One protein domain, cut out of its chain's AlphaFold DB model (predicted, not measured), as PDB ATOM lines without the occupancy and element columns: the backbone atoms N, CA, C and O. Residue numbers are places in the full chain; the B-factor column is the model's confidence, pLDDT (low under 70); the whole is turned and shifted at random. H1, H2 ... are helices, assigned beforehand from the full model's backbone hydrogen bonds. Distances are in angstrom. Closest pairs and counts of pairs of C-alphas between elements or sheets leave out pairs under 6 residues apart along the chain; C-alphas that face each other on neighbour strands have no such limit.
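AT A GLANCE: This is residues 110 to 222 of the 439 residues of an uncharacterized protein of Globisporangium ultimum (strain ATCC 200006 / CBS 805.95 / DAOM BR144) (UniProt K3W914). Five helices pile up in three levels: a helical hairpin of H1 and H2, then H3 and H4 crossing H2, then H5, which packs on H3 and H4 on the side away from the hairpin. A long loop, residues 149 to 164, joins H2 to H3. The printed part has 113 residues with helices H1 to H5 in chain order and no named strand, an all helix class. It is compact, with a radius of gyration of the C-alphas of 13.8 A, and spans 43 by 28 by 24 A.

IN THESE COORDINATES: H1, residues 110 to 122, begins at C-alpha 110 (-33.435, -19.782, 17.642) and is 18.4 A long. H2, residues 129 to 148, is the longest at 27.9 A. H3, residues 165 to 181, measures 22.8 A, and H4, residues 186 to 202, 24.1 A. H5, residues 207 to 221, measures 21.1 A and ends at C-alpha 221 (-39.901, -24.341, -4.897).

HOW THE PARTS SIT: H1 and H2 touch at a shallow tilt of 21 degrees, opposite ways; their closest C-alphas, of Arg 112 and Asp 135, are 6.9 A apart. H2 touches H3 about perpendicular, at 85 degrees, closest at the C-alphas of Glu 133 and Val 172, 5.9 A. H2 touches H4 at a steep tilt of 64 degrees, closest at the C-alphas of Tyr 144 and Cys 197, 6.6 A. H3 and H5 touch at a shallow tilt of 17 degrees, the same way, closest at the C-alphas of Glu 167 and Ile 208, 5.4 A. H5 is apart from H1 and H2. In H1, H2, H3, H4 and H5 every O i to N i+4 pair is within hydrogen-bond range.

THE WHOLE: The farthest C-alphas, of Glu 122 and Lys 154, are 42.8 A apart. The printed part has no cut. The link from H2 to H3 is long. Mean pLDDT of the printed part is 71.4; 38 residues are under 70, among them residues 121 to 128 and 146 to 163.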
ATOM      1  N   GLN A 110     -32.846 -20.915  18.347       78.56
ATOM      2  CA  GLN A 110     -33.435 -19.782  17.642       78.56
ATOM      3  C   GLN A 110     -32.572 -18.522  17.764       78.56
ATOM      4  O   GLN A 110     -32.247 -17.914  16.751       78.56
ATOM      5  N   GLU A 111     -32.138 -18.168  18.976       78.38
ATOM      6  CA  GLU A 111     -31.244 -17.024  19.195       78.38
ATOM      7  C   GLU A 111     -29.912 -17.207  18.459       78.38
ATOM      8  O   GLU A 111     -29.417 -16.260  17.858       78.38
ATOM      9  N   ARG A 112     -29.362 -18.429  18.418       79.56
ATOM     10  CA  ARG A 112     -28.156 -18.750  17.632       79.56
ATOM     11  C   ARG A 112     -28.382 -18.565  16.131       79.56
ATOM     12  O   ARG A 112     -27.539 -17.970  15.466       79.56
ATOM     13  N   TYR A 113     -29.521 -19.013  15.601       80.62
ATOM     14  CA  TYR A 113     -29.881 -18.821  14.191       80.62
ATOM     15  C   TYR A 113     -30.039 -17.335  13.835       80.62
ATOM     16  O   TYR A 113     -29.519 -16.879  12.813       80.62
ATOM     17  N   ASP A 114     -30.731 -16.573  14.681       81.38
ATOM     18  CA  ASP A 114     -31.000 -15.153  14.456       81.38
ATOM     19  C   ASP A 114     -29.717 -14.315  14.586       81.38
ATOM     20  O   ASP A 114     -29.461 -13.458  13.738       81.38
ATOM     21  N   LEU A 115     -28.857 -14.617  15.570       80.19
ATOM     22  CA  LEU A 115     -27.536 -13.997  15.731       80.19
ATOM     23  C   LEU A 115     -26.617 -14.296  14.543       80.19
ATOM     24  O   LEU A 115     -25.988 -13.379  14.019       80.19
ATOM     25  N   LEU A 116     -26.567 -15.550  14.082       78.19
ATOM     26  CA  LEU A 116     -25.757 -15.950  12.929       78.19
ATOM     27  C   LEU A 116     -26.245 -15.259  11.646       78.19
ATOM     28  O   LEU A 116     -25.446 -14.726  10.876       78.19
ATOM     29  N   THR A 117     -27.565 -15.180  11.454       80.06
ATOM     30  CA  THR A 117     -28.186 -14.499  10.308       80.06
ATOM     31  C   THR A 117     -27.952 -12.985  10.339       80.06
ATOM     32  O   THR A 117     -27.683 -12.388   9.297       80.06
ATOM     33  N   ALA A 118     -28.047 -12.346  11.509       77.94
ATOM     34  CA  ALA A 118     -27.774 -10.917  11.673       77.94
ATOM     35  C   ALA A 118     -26.294 -10.595  11.423       77.94
ATOM     36  O   ALA A 118     -25.980  -9.701  10.641       77.94
ATOM     37  N   ARG A 119     -25.382 -11.393  11.991       72.81
ATOM     38  CA  ARG A 119     -23.935 -11.196  11.839       72.81
ATOM     39  C   ARG A 119     -23.477 -11.390  10.388       72.81
ATOM     40  O   ARG A 119     -22.647 -10.624   9.905       72.81
ATOM     41  N   LEU A 120     -24.044 -12.364   9.669       72.25
ATOM     42  CA  LEU A 120     -23.761 -12.587   8.242       72.25
ATOM     43  C   LEU A 120     -24.308 -11.471   7.343       72.25
ATOM     44  O   LEU A 120     -23.699 -11.164   6.321       72.25
ATOM     45  N   LYS A 121     -25.416 -10.823   7.729       69.25
ATOM     46  CA  LYS A 121     -25.934  -9.633   7.029       69.25
ATOM     47  C   LYS A 121     -25.046  -8.404   7.222       69.25
ATOM     48  O   LYS A 121     -24.952  -7.591   6.307       69.25
ATOM     49  N   GLU A 122     -24.408  -8.269   8.382       67.62
ATOM     50  CA  GLU A 122     -23.527  -7.138   8.704       67.62
ATOM     51  C   GLU A 122     -22.104  -7.313   8.147       67.62
ATOM     52  O   GLU A 122     -21.507  -6.338   7.701       67.62
ATOM     53  N   ASN A 123     -21.581  -8.546   8.096       61.84
ATOM     54  CA  ASN A 123     -20.217  -8.855   7.646       61.84
ATOM     55  C   ASN A 123     -20.180 -10.030   6.655       61.84
ATOM     56  O   ASN A 123     -19.737 -11.131   6.985       61.84
ATOM     57  N   ASN A 124     -20.571  -9.777   5.403       56.78
ATOM     58  CA  ASN A 124     -20.699 -10.807   4.358       56.78
ATOM     59  C   ASN A 124     -19.382 -11.574   4.046       56.78
ATOM     60  O   ASN A 124     -19.432 -12.698   3.559       56.78
ATOM     61  N   ASN A 125     -18.209 -10.998   4.360       55.59
ATOM     62  CA  ASN A 125     -16.880 -11.592   4.111       55.59
ATOM     63  C   ASN A 125     -16.053 -11.871   5.387       55.59
ATOM     64  O   ASN A 125     -14.911 -12.312   5.279       55.59
ATOM     65  N   GLY A 126     -16.576 -11.557   6.580       54.16
ATOM     66  CA  GLY A 126     -15.790 -11.556   7.825       54.16
ATOM     67  C   GLY A 126     -15.938 -12.803   8.695       54.16
ATOM     68  O   GLY A 126     -15.088 -13.054   9.542       54.16
ATOM     69  N   ILE A 127     -17.004 -13.581   8.498       63.88
ATOM     70  CA  ILE A 127     -17.286 -14.763   9.316       63.88
ATOM     71  C   ILE A 127     -16.628 -15.975   8.668       63.88
ATOM     72  O   ILE A 127     -16.909 -16.315   7.516       63.88
ATOM     73  N   SER A 128     -15.741 -16.628   9.419       67.00
ATOM     74  CA  SER A 128     -15.089 -17.854   8.971       67.00
ATOM     75  C   SER A 128     -16.129 -18.953   8.755       67.00
ATOM     76  O   SER A 128     -17.023 -19.146   9.580       67.00
ATOM     77  N   ARG A 129     -15.989 -19.731   7.674       71.25
ATOM     78  CA  ARG A 129     -16.822 -20.923   7.407       71.25
ATOM     79  C   ARG A 129     -16.870 -21.863   8.619       71.25
ATOM     80  O   ARG A 129     -17.917 -22.437   8.880       71.25
ATOM     81  N   VAL A 130     -15.778 -21.926   9.382       69.81
ATOM     82  CA  VAL A 130     -15.631 -22.727  10.608       69.81
ATOM     83  C   VAL A 130     -16.578 -22.267  11.726       69.81
ATOM     84  O   VAL A 130     -17.123 -23.093  12.449       69.81
ATOM     85  N   GLU A 131     -16.824 -20.961  11.854       72.75
ATOM     86  CA  GLU A 131     -17.759 -20.419  12.854       72.75
ATOM     87  C   GLU A 131     -19.212 -20.728  12.471       72.75
ATOM     88  O   GLU A 131     -20.003 -21.146  13.316       72.75
ATOM     89  N   ILE A 132     -19.546 -20.601  11.181       76.25
ATOM     90  CA  ILE A 132     -20.866 -20.981  10.653       76.25
ATOM     91  C   ILE A 132     -21.093 -22.478  10.866       76.25
ATOM     92  O   ILE A 132     -22.164 -22.881  11.311       76.25
ATOM     93  N   GLU A 133     -20.089 -23.303  10.575       79.06
ATOM     94  CA  GLU A 133     -20.145 -24.749  10.776       79.06
ATOM     95  C   GLU A 133     -20.403 -25.103  12.244       79.06
ATOM     96  O   GLU A 133     -21.333 -25.856  12.536       79.06
ATOM     97  N   HIS A 134     -19.643 -24.513  13.170       78.44
ATOM     98  CA  HIS A 134     -19.802 -24.728  14.607       78.44
ATOM     99  C   HIS A 134     -21.220 -24.387  15.088       78.44
ATOM    100  O   HIS A 134     -21.887 -25.217  15.713       78.44
ATOM    101  N   ASP A 135     -21.726 -23.200  14.749       76.62
ATOM    102  CA  ASP A 135     -23.054 -22.779  15.192       76.62
ATOM    103  C   ASP A 135     -24.163 -23.612  14.540       76.62
ATOM    104  O   ASP A 135     -25.111 -24.023  15.213       76.62
ATOM    105  N   THR A 136     -24.026 -23.962  13.258       79.88
ATOM    106  CA  THR A 136     -25.022 -24.787  12.558       79.88
ATOM    107  C   THR A 136     -25.064 -26.216  13.120       79.88
ATOM    108  O   THR A 136     -26.153 -26.772  13.302       79.88
ATOM    109  N   ARG A 137     -23.909 -26.790  13.497       80.06
ATOM    110  CA  ARG A 137     -23.808 -28.087  14.197       80.06
ATOM    111  C   ARG A 137     -24.517 -28.068  15.552       80.06
ATOM    112  O   ARG A 137     -25.227 -29.022  15.880       80.06
ATOM    113  N   LEU A 138     -24.361 -26.995  16.330       78.06
ATOM    114  CA  LEU A 138     -25.013 -26.857  17.635       78.06
ATOM    115  C   LEU A 138     -26.535 -26.747  17.508       78.06
ATOM    116  O   LEU A 138     -27.271 -27.404  18.251       78.06
ATOM    117  N   ILE A 139     -27.019 -25.966  16.539       79.69
ATOM    118  CA  ILE A 139     -28.457 -25.829  16.281       79.69
ATOM    119  C   ILE A 139     -29.039 -27.182  15.822       79.69
ATOM    120  O   ILE A 139     -30.072 -27.609  16.346       79.69
ATOM    121  N   PHE A 140     -28.363 -27.894  14.911       78.88
ATOM    122  CA  PHE A 140     -28.776 -29.232  14.466       78.88
ATOM    123  C   PHE A 140     -28.826 -30.234  15.619       78.88
ATOM    124  O   PHE A 140     -29.853 -30.880  15.821       78.88
ATOM    125  N   SER A 141     -27.764 -30.312  16.423       78.06
ATOM    126  CA  SER A 141     -27.674 -31.233  17.563       78.06
ATOM    127  C   SER A 141     -28.793 -30.990  18.578       78.06
ATOM    128  O   SER A 141     -29.402 -31.935  19.080       78.06
ATOM    129  N   SER A 142     -29.120 -29.723  18.848       78.31
ATOM    130  CA  SER A 142     -30.217 -29.363  19.748       78.31
ATOM    131  C   SER A 142     -31.586 -29.805  19.210       78.31
ATOM    132  O   SER A 142     -32.387 -30.382  19.948       78.31
ATOM    133  N   ILE A 143     -31.848 -29.603  17.912       75.75
ATOM    134  CA  ILE A 143     -33.104 -30.026  17.272       75.75
ATOM    135  C   ILE A 143     -33.197 -31.553  17.197       75.75
ATOM    136  O   ILE A 143     -34.245 -32.113  17.521       75.75
ATOM    137  N   TYR A 144     -32.109 -32.227  16.825       71.69
ATOM    138  CA  TYR A 144     -32.034 -33.681  16.736       71.69
ATOM    139  C   TYR A 144     -32.291 -34.344  18.095       71.69
ATOM    140  O   TYR A 144     -33.138 -35.232  18.204       71.69
ATOM    141  N   ASN A 145     -31.653 -33.852  19.162       71.56
ATOM    142  CA  ASN A 145     -31.888 -34.340  20.523       71.56
ATOM    143  C   ASN A 145     -33.342 -34.121  20.978       71.56
ATOM    144  O   ASN A 145     -33.904 -34.967  21.670       71.56
ATOM    145  N   GLY A 146     -33.985 -33.032  20.543       67.12
ATOM    146  CA  GLY A 146     -35.412 -32.801  20.780       67.12
ATOM    147  C   GLY A 146     -36.329 -33.839  20.117       67.12
ATOM    148  O   GLY A 146     -37.346 -34.205  20.701       67.12
ATOM    149  N   ILE A 147     -35.969 -34.343  18.931       65.50
ATOM    150  CA  ILE A 147     -36.748 -35.345  18.175       65.50
ATOM    151  C   ILE A 147     -36.482 -36.764  18.685       65.50
ATOM    152  O   ILE A 147     -37.423 -37.542  18.822       65.50
ATOM    153  N   ARG A 148     -35.233 -37.090  19.043       57.38
ATOM    154  CA  ARG A 148     -34.858 -38.386  19.643       57.38
ATOM    155  C   ARG A 148     -35.654 -38.696  20.916       57.38
ATOM    156  O   ARG A 148     -35.927 -39.855  21.214       57.38
ATOM    157  N   ASN A 149     -36.044 -37.662  21.659       57.00
ATOM    158  CA  ASN A 149     -36.877 -37.795  22.854       57.00
ATOM    159  C   ASN A 149     -38.364 -38.074  22.539       57.00
ATOM    160  O   ASN A 149     -39.112 -38.431  23.446       57.00
ATOM    161  N   LEU A 150     -38.793 -37.924  21.277       54.03
ATOM    162  CA  LEU A 150     -40.175 -38.099  20.808       54.03
ATOM    163  C   LEU A 150     -40.366 -39.354  19.933       54.03
ATOM    164  O   LEU A 150     -41.419 -39.981  20.006       54.03
ATOM    165  N   GLU A 151     -39.364 -39.755  19.144       53.78
ATOM    166  CA  GLU A 151     -39.395 -40.954  18.293       53.78
ATOM    167  C   GLU A 151     -38.202 -41.873  18.618       53.78
ATOM    168  O   GLU A 151     -37.048 -41.446  18.606       53.78
ATOM    169  N   LYS A 152     -38.460 -43.158  18.912       53.12
ATOM    170  CA  LYS A 152     -37.388 -44.149  19.114       53.12
ATOM    171  C   LYS A 152     -36.785 -44.523  17.748       53.12
ATOM    172  O   LYS A 152     -37.528 -45.025  16.903       53.12
ATOM    173  N   PRO A 153     -35.476 -44.325  17.516       51.72
ATOM    174  CA  PRO A 153     -34.860 -44.625  16.226       51.72
ATOM    175  C   PRO A 153     -34.862 -46.136  15.936       51.72
ATOM    176  O   PRO A 153     -34.585 -46.937  16.828       51.72
ATOM    177  N   LYS A 154     -35.143 -46.532  14.681       53.56
ATOM    178  CA  LYS A 154     -35.090 -47.941  14.227       53.56
ATOM    179  C   LYS A 154     -33.651 -48.489  14.151       53.56
ATOM    180  O   LYS A 154     -33.461 -49.691  14.310       53.56
ATOM    181  N   LYS A 155     -32.639 -47.629  13.967       47.59
ATOM    182  CA  LYS A 155     -31.212 -47.970  14.099       47.59
ATOM    183  C   LYS A 155     -30.610 -47.216  15.277       47.59
ATOM    184  O   LYS A 155     -30.572 -45.989  15.290       47.59
ATOM    185  N   ALA A 156     -30.160 -47.965  16.274       41.34
ATOM    186  CA  ALA A 156     -29.413 -47.445  17.406       41.34
ATOM    187  C   ALA A 156     -27.928 -47.293  17.037       41.34
ATOM    188  O   ALA A 156     -27.077 -47.905  17.673       41.34
ATOM    189  N   ASP A 157     -27.608 -46.485  16.024       47.03
ATOM    190  CA  ASP A 157     -26.226 -46.039  15.853       47.03
ATOM    191  C   ASP A 157     -26.010 -44.845  16.783       47.03
ATOM    192  O   ASP A 157     -26.531 -43.746  16.592       47.03
ATOM    193  N   ALA A 158     -25.294 -45.116  17.872       50.53
ATOM    194  CA  ALA A 158     -25.180 -44.273  19.057       50.53
ATOM    195  C   ALA A 158     -24.432 -42.936  18.854       50.53
ATOM    196  O   ALA A 158     -24.302 -42.190  19.821       50.53
ATOM    197  N   ASN A 159     -23.977 -42.616  17.635       53.56
ATOM    198  CA  ASN A 159     -23.062 -41.499  17.363       53.56
ATOM    199  C   ASN A 159     -23.667 -40.288  16.631       53.56
ATOM    200  O   ASN A 159     -23.026 -39.246  16.561       53.56
ATOM    201  N   TYR A 160     -24.893 -40.369  16.111       55.31
ATOM    202  CA  TYR A 160     -25.562 -39.201  15.522       55.31
ATOM    203  C   TYR A 160     -26.205 -38.395  16.657       55.31
ATOM    204  O   TYR A 160     -27.271 -38.775  17.145       55.31
ATOM    205  N   PRO A 161     -25.478 -37.405  17.205       56.09
ATOM    206  CA  PRO A 161     -25.560 -36.031  16.695       56.09
ATOM    207  C   PRO A 161     -24.239 -35.468  16.134       56.09
ATOM    208  O   PRO A 161     -24.215 -34.325  15.678       56.09
ATOM    209  N   GLU A 162     -23.149 -36.237  16.146       65.06
ATOM    210  CA  GLU A 162     -21.849 -35.790  15.642       65.06
ATOM    211  C   GLU A 162     -21.780 -35.951  14.119       65.06
ATOM    212  O   GLU A 162     -21.441 -37.011  13.602       65.06
ATOM    213  N   LEU A 163     -22.121 -34.884  13.392       69.69
ATOM    214  CA  LEU A 163     -21.919 -34.831  11.942       69.69
ATOM    215  C   LEU A 163     -20.419 -34.946  11.622       69.69
ATOM    216  O   LEU A 163     -19.586 -34.359  12.316       69.69
ATOM    217  N   ASN A 164     -20.038 -35.645  10.560       76.31
ATOM    218  CA  ASN A 164     -18.658 -35.586  10.069       76.31
ATOM    219  C   ASN A 164     -18.363 -34.217   9.402       76.31
ATOM    220  O   ASN A 164     -19.226 -33.336   9.358       76.31
ATOM    221  N   GLY A 165     -17.121 -33.976   8.963       71.75
ATOM    222  CA  GLY A 165     -16.734 -32.702   8.330       71.75
ATOM    223  C   GLY A 165     -17.569 -32.385   7.083       71.75
ATOM    224  O   GLY A 165     -18.158 -31.312   6.985       71.75
ATOM    225  N   ASP A 166     -17.712 -33.368   6.195       72.44
ATOM    226  CA  ASP A 166     -18.428 -33.223   4.923       72.44
ATOM    227  C   ASP A 166     -19.951 -33.049   5.121       72.44
ATOM    228  O   ASP A 166     -20.612 -32.291   4.409       72.44
ATOM    229  N   GLU A 167     -20.529 -33.718   6.123       77.06
ATOM    230  CA  GLU A 167     -21.935 -33.601   6.523       77.06
ATOM    231  C   GLU A 167     -22.259 -32.213   7.078       77.06
ATOM    232  O   GLU A 167     -23.315 -31.651   6.773       77.06
ATOM    233  N   ALA A 168     -21.359 -31.642   7.879       75.06
ATOM    234  CA  ALA A 168     -21.542 -30.292   8.387       75.06
ATOM    235  C   ALA A 168     -21.324 -29.233   7.309       75.06
ATOM    236  O   ALA A 168     -22.045 -28.240   7.295       75.06
ATOM    237  N   ASP A 169     -20.412 -29.466   6.367       77.25
ATOM    238  CA  ASP A 169     -20.261 -28.613   5.194       77.25
ATOM    239  C   ASP A 169     -21.547 -28.566   4.355       77.25
ATOM    240  O   ASP A 169     -22.031 -27.479   4.026       77.25
ATOM    241  N   ALA A 170     -22.174 -29.719   4.096       78.38
ATOM    242  CA  ALA A 170     -23.468 -29.770   3.415       78.38
ATOM    243  C   ALA A 170     -24.567 -29.035   4.209       78.38
ATOM    244  O   ALA A 170     -25.419 -28.347   3.637       78.38
ATOM    245  N   LEU A 171     -24.554 -29.151   5.541       82.62
ATOM    246  CA  LEU A 171     -25.499 -28.459   6.416       82.62
ATOM    247  C   LEU A 171     -25.308 -26.932   6.382       82.62
ATOM    248  O   LEU A 171     -26.293 -26.188   6.385       82.62
ATOM    249  N   VAL A 172     -24.061 -26.460   6.307       82.44
ATOM    250  CA  VAL A 172     -23.730 -25.042   6.113       82.44
ATOM    251  C   VAL A 172     -24.266 -24.542   4.773       82.44
ATOM    252  O   VAL A 172     -24.831 -23.448   4.718       82.44
ATOM    253  N   ASP A 173     -24.161 -25.333   3.706       81.50
ATOM    254  CA  ASP A 173     -24.712 -24.966   2.396       81.50
ATOM    255  C   ASP A 173     -26.246 -24.873   2.421       81.50
ATOM    256  O   ASP A 173     -26.823 -23.924   1.878       81.50
ATOM    257  N   LEU A 174     -26.922 -25.777   3.142       83.12
ATOM    258  CA  LEU A 174     -28.364 -25.685   3.387       83.12
ATOM    259  C   LEU A 174     -28.730 -24.427   4.189       83.12
ATOM    260  O   LEU A 174     -29.701 -23.744   3.855       83.12
ATOM    261  N   PHE A 175     -27.961 -24.095   5.230       82.81
ATOM    262  CA  PHE A 175     -28.162 -22.872   6.007       82.81
ATOM    263  C   PHE A 175     -27.979 -21.619   5.143       82.81
ATOM    264  O   PHE A 175     -28.837 -20.739   5.166       82.81
ATOM    265  N   ARG A 176     -26.925 -21.547   4.325       81.75
ATOM    266  CA  ARG A 176     -26.690 -20.415   3.414       81.75
ATOM    267  C   ARG A 176     -27.841 -20.233   2.426       81.75
ATOM    268  O   ARG A 176     -28.335 -19.114   2.283       81.75
ATOM    269  N   LEU A 177     -28.314 -21.314   1.806       80.69
ATOM    270  CA  LEU A 177     -29.470 -21.264   0.908       80.69
ATOM    271  C   LEU A 177     -30.712 -20.729   1.637       80.69
ATOM    272  O   LEU A 177     -31.358 -19.793   1.173       80.69
ATOM    273  N   LEU A 178     -31.065 -21.305   2.785       80.56
ATOM    274  CA  LEU A 178     -32.320 -20.979   3.464       80.56
ATOM    275  C   LEU A 178     -32.282 -19.615   4.161       80.56
ATOM    276  O   LEU A 178     -33.197 -18.814   3.974       80.56
ATOM    277  N   ALA A 179     -31.242 -19.341   4.945       79.00
ATOM    278  CA  ALA A 179     -31.140 -18.151   5.785       79.00
ATOM    279  C   ALA A 179     -30.684 -16.910   5.004       79.00
ATOM    280  O   ALA A 179     -31.199 -15.814   5.243       79.00
ATOM    281  N   LEU A 180     -29.739 -17.062   4.068       76.50
ATOM    282  CA  LEU A 180     -29.142 -15.926   3.355       76.50
ATOM    283  C   LEU A 180     -29.809 -15.684   2.003       76.50
ATOM    284  O   LEU A 180     -30.255 -14.568   1.737       76.50
ATOM    285  N   GLU A 181     -29.905 -16.718   1.167       78.19
ATOM    286  CA  GLU A 181     -30.417 -16.571  -0.199       78.19
ATOM    287  C   GLU A 181     -31.949 -16.449  -0.215       78.19
ATOM    288  O   GLU A 181     -32.502 -15.515  -0.798       78.19
ATOM    289  N   LYS A 182     -32.647 -17.342   0.498       76.75
ATOM    290  CA  LYS A 182     -34.119 -17.376   0.575       76.75
ATOM    291  C   LYS A 182     -34.710 -16.596   1.755       76.75
ATOM    292  O   LYS A 182     -35.931 -16.474   1.839       76.75
ATOM    293  N   LYS A 183     -33.877 -16.067   2.663       80.81
ATOM    294  CA  LYS A 183     -34.279 -15.270   3.845       80.81
ATOM    295  C   LYS A 183     -35.385 -15.924   4.692       80.81
ATOM    296  O   LYS A 183     -36.259 -15.237   5.221       80.81
ATOM    297  N   LYS A 184     -35.371 -17.253   4.805       80.06
ATOM    298  CA  LYS A 184     -36.363 -18.016   5.569       80.06
ATOM    299  C   LYS A 184     -36.133 -17.839   7.081       80.06
ATOM    300  O   LYS A 184     -34.981 -17.821   7.528       80.06
ATOM    301  N   PRO A 185     -37.209 -17.714   7.881       81.81
ATOM    302  CA  PRO A 185     -37.107 -17.621   9.335       81.81
ATOM    303  C   PRO A 185     -36.703 -18.964   9.960       81.81
ATOM    304  O   PRO A 185     -36.865 -20.023   9.347       81.81
ATOM    305  N   PHE A 186     -36.249 -18.929  11.218       80.12
ATOM    306  CA  PHE A 186     -35.850 -20.122  11.973       80.12
ATOM    307  C   PHE A 186     -36.920 -21.227  11.991       80.12
ATOM    308  O   PHE A 186     -36.581 -22.405  11.981       80.12
ATOM    309  N   SER A 187     -38.211 -20.880  11.987       80.31
ATOM    310  CA  SER A 187     -39.311 -21.855  11.991       80.31
ATOM    311  C   SER A 187     -39.307 -22.777  10.765       80.31
ATOM    312  O   SER A 187     -39.487 -23.986  10.912       80.31
ATOM    313  N   GLU A 188     -39.059 -22.233   9.573       78.44
ATOM    314  CA  GLU A 188     -38.963 -23.009   8.330       78.44
ATOM    315  C   GLU A 188     -37.685 -23.841   8.293       78.44
ATOM    316  O   GLU A 188     -37.718 -25.018   7.933       78.44
ATOM    317  N   TRP A 189     -36.567 -23.263   8.736       81.38
ATOM    318  CA  TRP A 189     -35.307 -23.993   8.840       81.38
ATOM    319  C   TRP A 189     -35.436 -25.175   9.813       81.38
ATOM    320  O   TRP A 189     -35.136 -26.312   9.456       81.38
ATOM    321  N   LYS A 190     -36.008 -24.947  11.000       80.06
ATOM    322  CA  LYS A 190     -36.307 -25.984  11.994       80.06
ATOM    323  C   LYS A 190     -37.219 -27.070  11.428       80.06
ATOM    324  O   LYS A 190     -36.946 -28.243  11.661       80.06
ATOM    325  N   ARG A 191     -38.265 -26.711  10.676       81.81
ATOM    326  CA  ARG A 191     -39.161 -27.677  10.017       81.81
ATOM    327  C   ARG A 191     -38.397 -28.565   9.034       81.81
ATOM    328  O   ARG A 191     -38.561 -29.780   9.065       81.81
ATOM    329  N   ILE A 192     -37.537 -27.981   8.199       78.75
ATOM    330  CA  ILE A 192     -36.727 -28.726   7.222       78.75
ATOM    331  C   ILE A 192     -35.746 -29.669   7.926       78.75
ATOM    332  O   ILE A 192     -35.632 -30.823   7.522       78.75
ATOM    333  N   ILE A 193     -35.091 -29.219   9.000       81.69
ATOM    334  CA  ILE A 193     -34.209 -30.070   9.808       81.69
ATOM    335  C   ILE A 193     -34.995 -31.182  10.512       81.69
ATOM    336  O   ILE A 193     -34.539 -32.318  10.551       81.69
ATOM    337  N   GLN A 194     -36.202 -30.912  11.013       78.00
ATOM    338  CA  GLN A 194     -37.051 -31.948  11.604       78.00
ATOM    339  C   GLN A 194     -37.441 -33.030  10.593       78.00
ATOM    340  O   GLN A 194     -37.375 -34.216  10.909       78.00
ATOM    341  N   GLU A 195     -37.818 -32.638   9.377       76.38
ATOM    342  CA  GLU A 195     -38.119 -33.581   8.297       76.38
ATOM    343  C   GLU A 195     -36.867 -34.338   7.828       76.38
ATOM    344  O   GLU A 195     -36.944 -35.533   7.561       76.38
ATOM    345  N   LEU A 196     -35.699 -33.687   7.808       78.31
ATOM    346  CA  LEU A 196     -34.412 -34.338   7.559       78.31
ATOM    347  C   LEU A 196     -34.119 -35.427   8.605       78.31
ATOM    348  O   LEU A 196     -33.784 -36.546   8.232       78.31
ATOM    349  N   CYS A 197     -34.295 -35.138   9.896       71.94
ATOM    350  CA  CYS A 197     -34.095 -36.120  10.965       71.94
ATOM    351  C   CYS A 197     -35.070 -37.305  10.848       71.94
ATOM    352  O   CYS A 197     -34.680 -38.453  11.051       71.94
ATOM    353  N   LYS A 198     -36.332 -37.051  10.478       71.38
ATOM    354  CA  LYS A 198     -37.303 -38.124  10.208       71.38
ATOM    355  C   LYS A 198     -36.877 -38.984   9.020       71.38
ATOM    356  O   LYS A 198     -36.958 -40.206   9.110       71.38
ATOM    357  N   ASP A 199     -36.402 -38.369   7.937       66.88
ATOM    358  CA  ASP A 199     -35.889 -39.091   6.770       66.88
ATOM    359  C   ASP A 199     -34.652 -39.921   7.128       66.88
ATOM    360  O   ASP A 199     -34.552 -41.061   6.689       66.88
ATOM    361  N   MET A 200     -33.757 -39.416   7.985       70.06
ATOM    362  CA  MET A 200     -32.613 -40.185   8.500       70.06
ATOM    363  C   MET A 200     -33.045 -41.438   9.275       70.06
ATOM    364  O   MET A 200     -32.370 -42.460   9.226       70.06
ATOM    365  N   HIS A 201     -34.170 -41.384   9.995       64.88
ATOM    366  CA  HIS A 201     -34.695 -42.536  10.735       64.88
ATOM    367  C   HIS A 201     -35.492 -43.521   9.870       64.88
ATOM    368  O   HIS A 201     -35.694 -44.665  10.290       64.88
ATOM    369  N   ARG A 202     -35.973 -43.088   8.700       60.19
ATOM    370  CA  ARG A 202     -36.863 -43.865   7.820       60.19
ATOM    371  C   ARG A 202     -36.189 -44.356   6.538       60.19
ATOM    372  O   ARG A 202     -36.693 -45.296   5.943       60.19
ATOM    373  N   SER A 203     -35.082 -43.747   6.122       56.88
ATOM    374  CA  SER A 203     -34.386 -44.024   4.862       56.88
ATOM    375  C   SER A 203     -32.997 -44.626   5.093       56.88
ATOM    376  O   SER A 203     -32.355 -44.374   6.109       56.88
ATOM    377  N   SER A 204     -32.505 -45.397   4.122       56.03
ATOM    378  CA  SER A 204     -31.121 -45.896   4.057       56.03
ATOM    379  C   SER A 204     -30.126 -44.884   3.465       56.03
ATOM    380  O   SER A 204     -28.946 -45.195   3.312       56.03
ATOM    381  N   TRP A 205     -30.587 -43.682   3.102       59.25
ATOM    382  CA  TRP A 205     -29.774 -42.659   2.439       59.25
ATOM    383  C   TRP A 205     -28.785 -41.985   3.395       59.25
ATOM    384  O   TRP A 205     -29.058 -41.813   4.582       59.25
ATOM    385  N   THR A 206     -27.649 -41.531   2.854       70.75
ATOM    386  CA  THR A 206     -26.660 -40.762   3.622       70.75
ATOM    387  C   THR A 206     -27.191 -39.372   3.981       70.75
ATOM    388  O   THR A 206     -27.969 -38.770   3.233       70.75
ATOM    389  N   VAL A 207     -26.733 -38.822   5.110       69.06
ATOM    390  CA  VAL A 207     -27.141 -37.489   5.590       69.06
ATOM    391  C   VAL A 207     -26.835 -36.405   4.553       69.06
ATOM    392  O   VAL A 207     -27.687 -35.564   4.281       69.06
ATOM    393  N   ILE A 208     -25.677 -36.478   3.891       71.00
ATOM    394  CA  ILE A 208     -25.292 -35.566   2.800       71.00
ATOM    395  C   ILE A 208     -26.308 -35.620   1.649       71.00
ATOM    396  O   ILE A 208     -26.763 -34.577   1.176       71.00
ATOM    397  N   ALA A 209     -26.715 -36.819   1.212       69.44
ATOM    398  CA  ALA A 209     -27.677 -36.970   0.121       69.44
ATOM    399  C   ALA A 209     -29.054 -36.395   0.488       69.44
ATOM    400  O   ALA A 209     -29.694 -35.738  -0.341       69.44
ATOM    401  N   LEU A 210     -29.487 -36.590   1.736       71.38
ATOM    402  CA  LEU A 210     -30.738 -36.036   2.253       71.38
ATOM    403  C   LEU A 210     -30.681 -34.506   2.395       71.38
ATOM    404  O   LEU A 210     -31.620 -33.823   1.983       71.38
ATOM    405  N   ILE A 211     -29.579 -33.944   2.904       77.00
ATOM    406  CA  ILE A 211     -29.375 -32.489   2.977       77.00
ATOM    407  C   ILE A 211     -29.417 -31.888   1.573       77.00
ATOM    408  O   ILE A 211     -30.187 -30.959   1.317       77.00
ATOM    409  N   GLN A 212     -28.680 -32.467   0.624       74.94
ATOM    410  CA  GLN A 212     -28.670 -31.983  -0.750       74.94
ATOM    411  C   GLN A 212     -30.052 -32.134  -1.407       74.94
ATOM    412  O   GLN A 212     -30.475 -31.269  -2.173       74.94
ATOM    413  N   LYS A 213     -30.820 -33.194  -1.110       76.62
ATOM    414  CA  LYS A 213     -32.228 -33.321  -1.543       76.62
ATOM    415  C   LYS A 213     -33.058 -32.120  -1.075       76.62
ATOM    416  O   LYS A 213     -33.806 -31.559  -1.875       76.62
ATOM    417  N   ARG A 214     -32.906 -31.688   0.182       79.69
ATOM    418  CA  ARG A 214     -33.603 -30.503   0.713       79.69
ATOM    419  C   ARG A 214     -33.137 -29.205   0.056       79.69
ATOM    420  O   ARG A 214     -33.982 -28.349  -0.207       79.69
ATOM    421  N   ILE A 215     -31.846 -29.074  -0.249       78.19
ATOM    422  CA  ILE A 215     -31.298 -27.934  -1.002       78.19
ATOM    423  C   ILE A 215     -32.001 -27.813  -2.359       78.19
ATOM    424  O   ILE A 215     -32.578 -26.769  -2.664       78.19
ATOM    425  N   ASP A 216     -32.047 -28.889  -3.143       75.00
ATOM    426  CA  ASP A 216     -32.627 -28.837  -4.489       75.00
ATOM    427  C   ASP A 216     -34.146 -28.626  -4.465       75.00
ATOM    428  O   ASP A 216     -34.662 -27.836  -5.252       75.00
ATOM    429  N   GLN A 217     -34.867 -29.240  -3.518       76.25
ATOM    430  CA  GLN A 217     -36.298 -28.973  -3.322       76.25
ATOM    431  C   GLN A 217     -36.573 -27.481  -3.076       76.25
ATOM    432  O   GLN A 217     -37.504 -26.924  -3.652       76.25
ATOM    433  N   ASN A 218     -35.752 -26.814  -2.258       77.44
ATOM    434  CA  ASN A 218     -35.907 -25.385  -1.964       77.44
ATOM    435  C   ASN A 218     -35.454 -24.477  -3.116       77.44
ATOM    436  O   ASN A 218     -35.968 -23.366  -3.264       77.44
ATOM    437  N   ARG A 219     -34.514 -24.932  -3.952       78.31
ATOM    438  CA  ARG A 219     -34.157 -24.239  -5.196       78.31
ATOM    439  C   ARG A 219     -35.286 -24.305  -6.223       78.31
ATOM    440  O   ARG A 219     -35.553 -23.298  -6.870       78.31
ATOM    441  N   LEU A 220     -35.967 -25.448  -6.328       67.81
ATOM    442  CA  LEU A 220     -37.107 -25.632  -7.229       67.81
ATOM    443  C   LEU A 220     -38.369 -24.892  -6.755       67.81
ATOM    444  O   LEU A 220     -39.052 -24.276  -7.566       67.81
ATOM    445  N   ALA A 221     -38.658 -24.894  -5.451       64.50
ATOM    446  CA  ALA A 221     -39.901 -24.341  -4.897       64.50
ATOM    447  C   ALA A 221     -40.068 -22.812  -5.033       64.50
ATOM    448  O   ALA A 221     -41.171 -22.300  -4.875       64.50
ATOM    449  N   GLU A 222     -38.993 -22.064  -5.287       52.62
ATOM    450  CA  GLU A 222     -39.003 -20.589  -5.276       52.62
ATOM    451  C   GLU A 222     -38.960 -19.958  -6.677       52.62
ATOM    452  O   GLU A 222     -39.062 -18.740  -6.807       52.62
TER     453      GLU A 222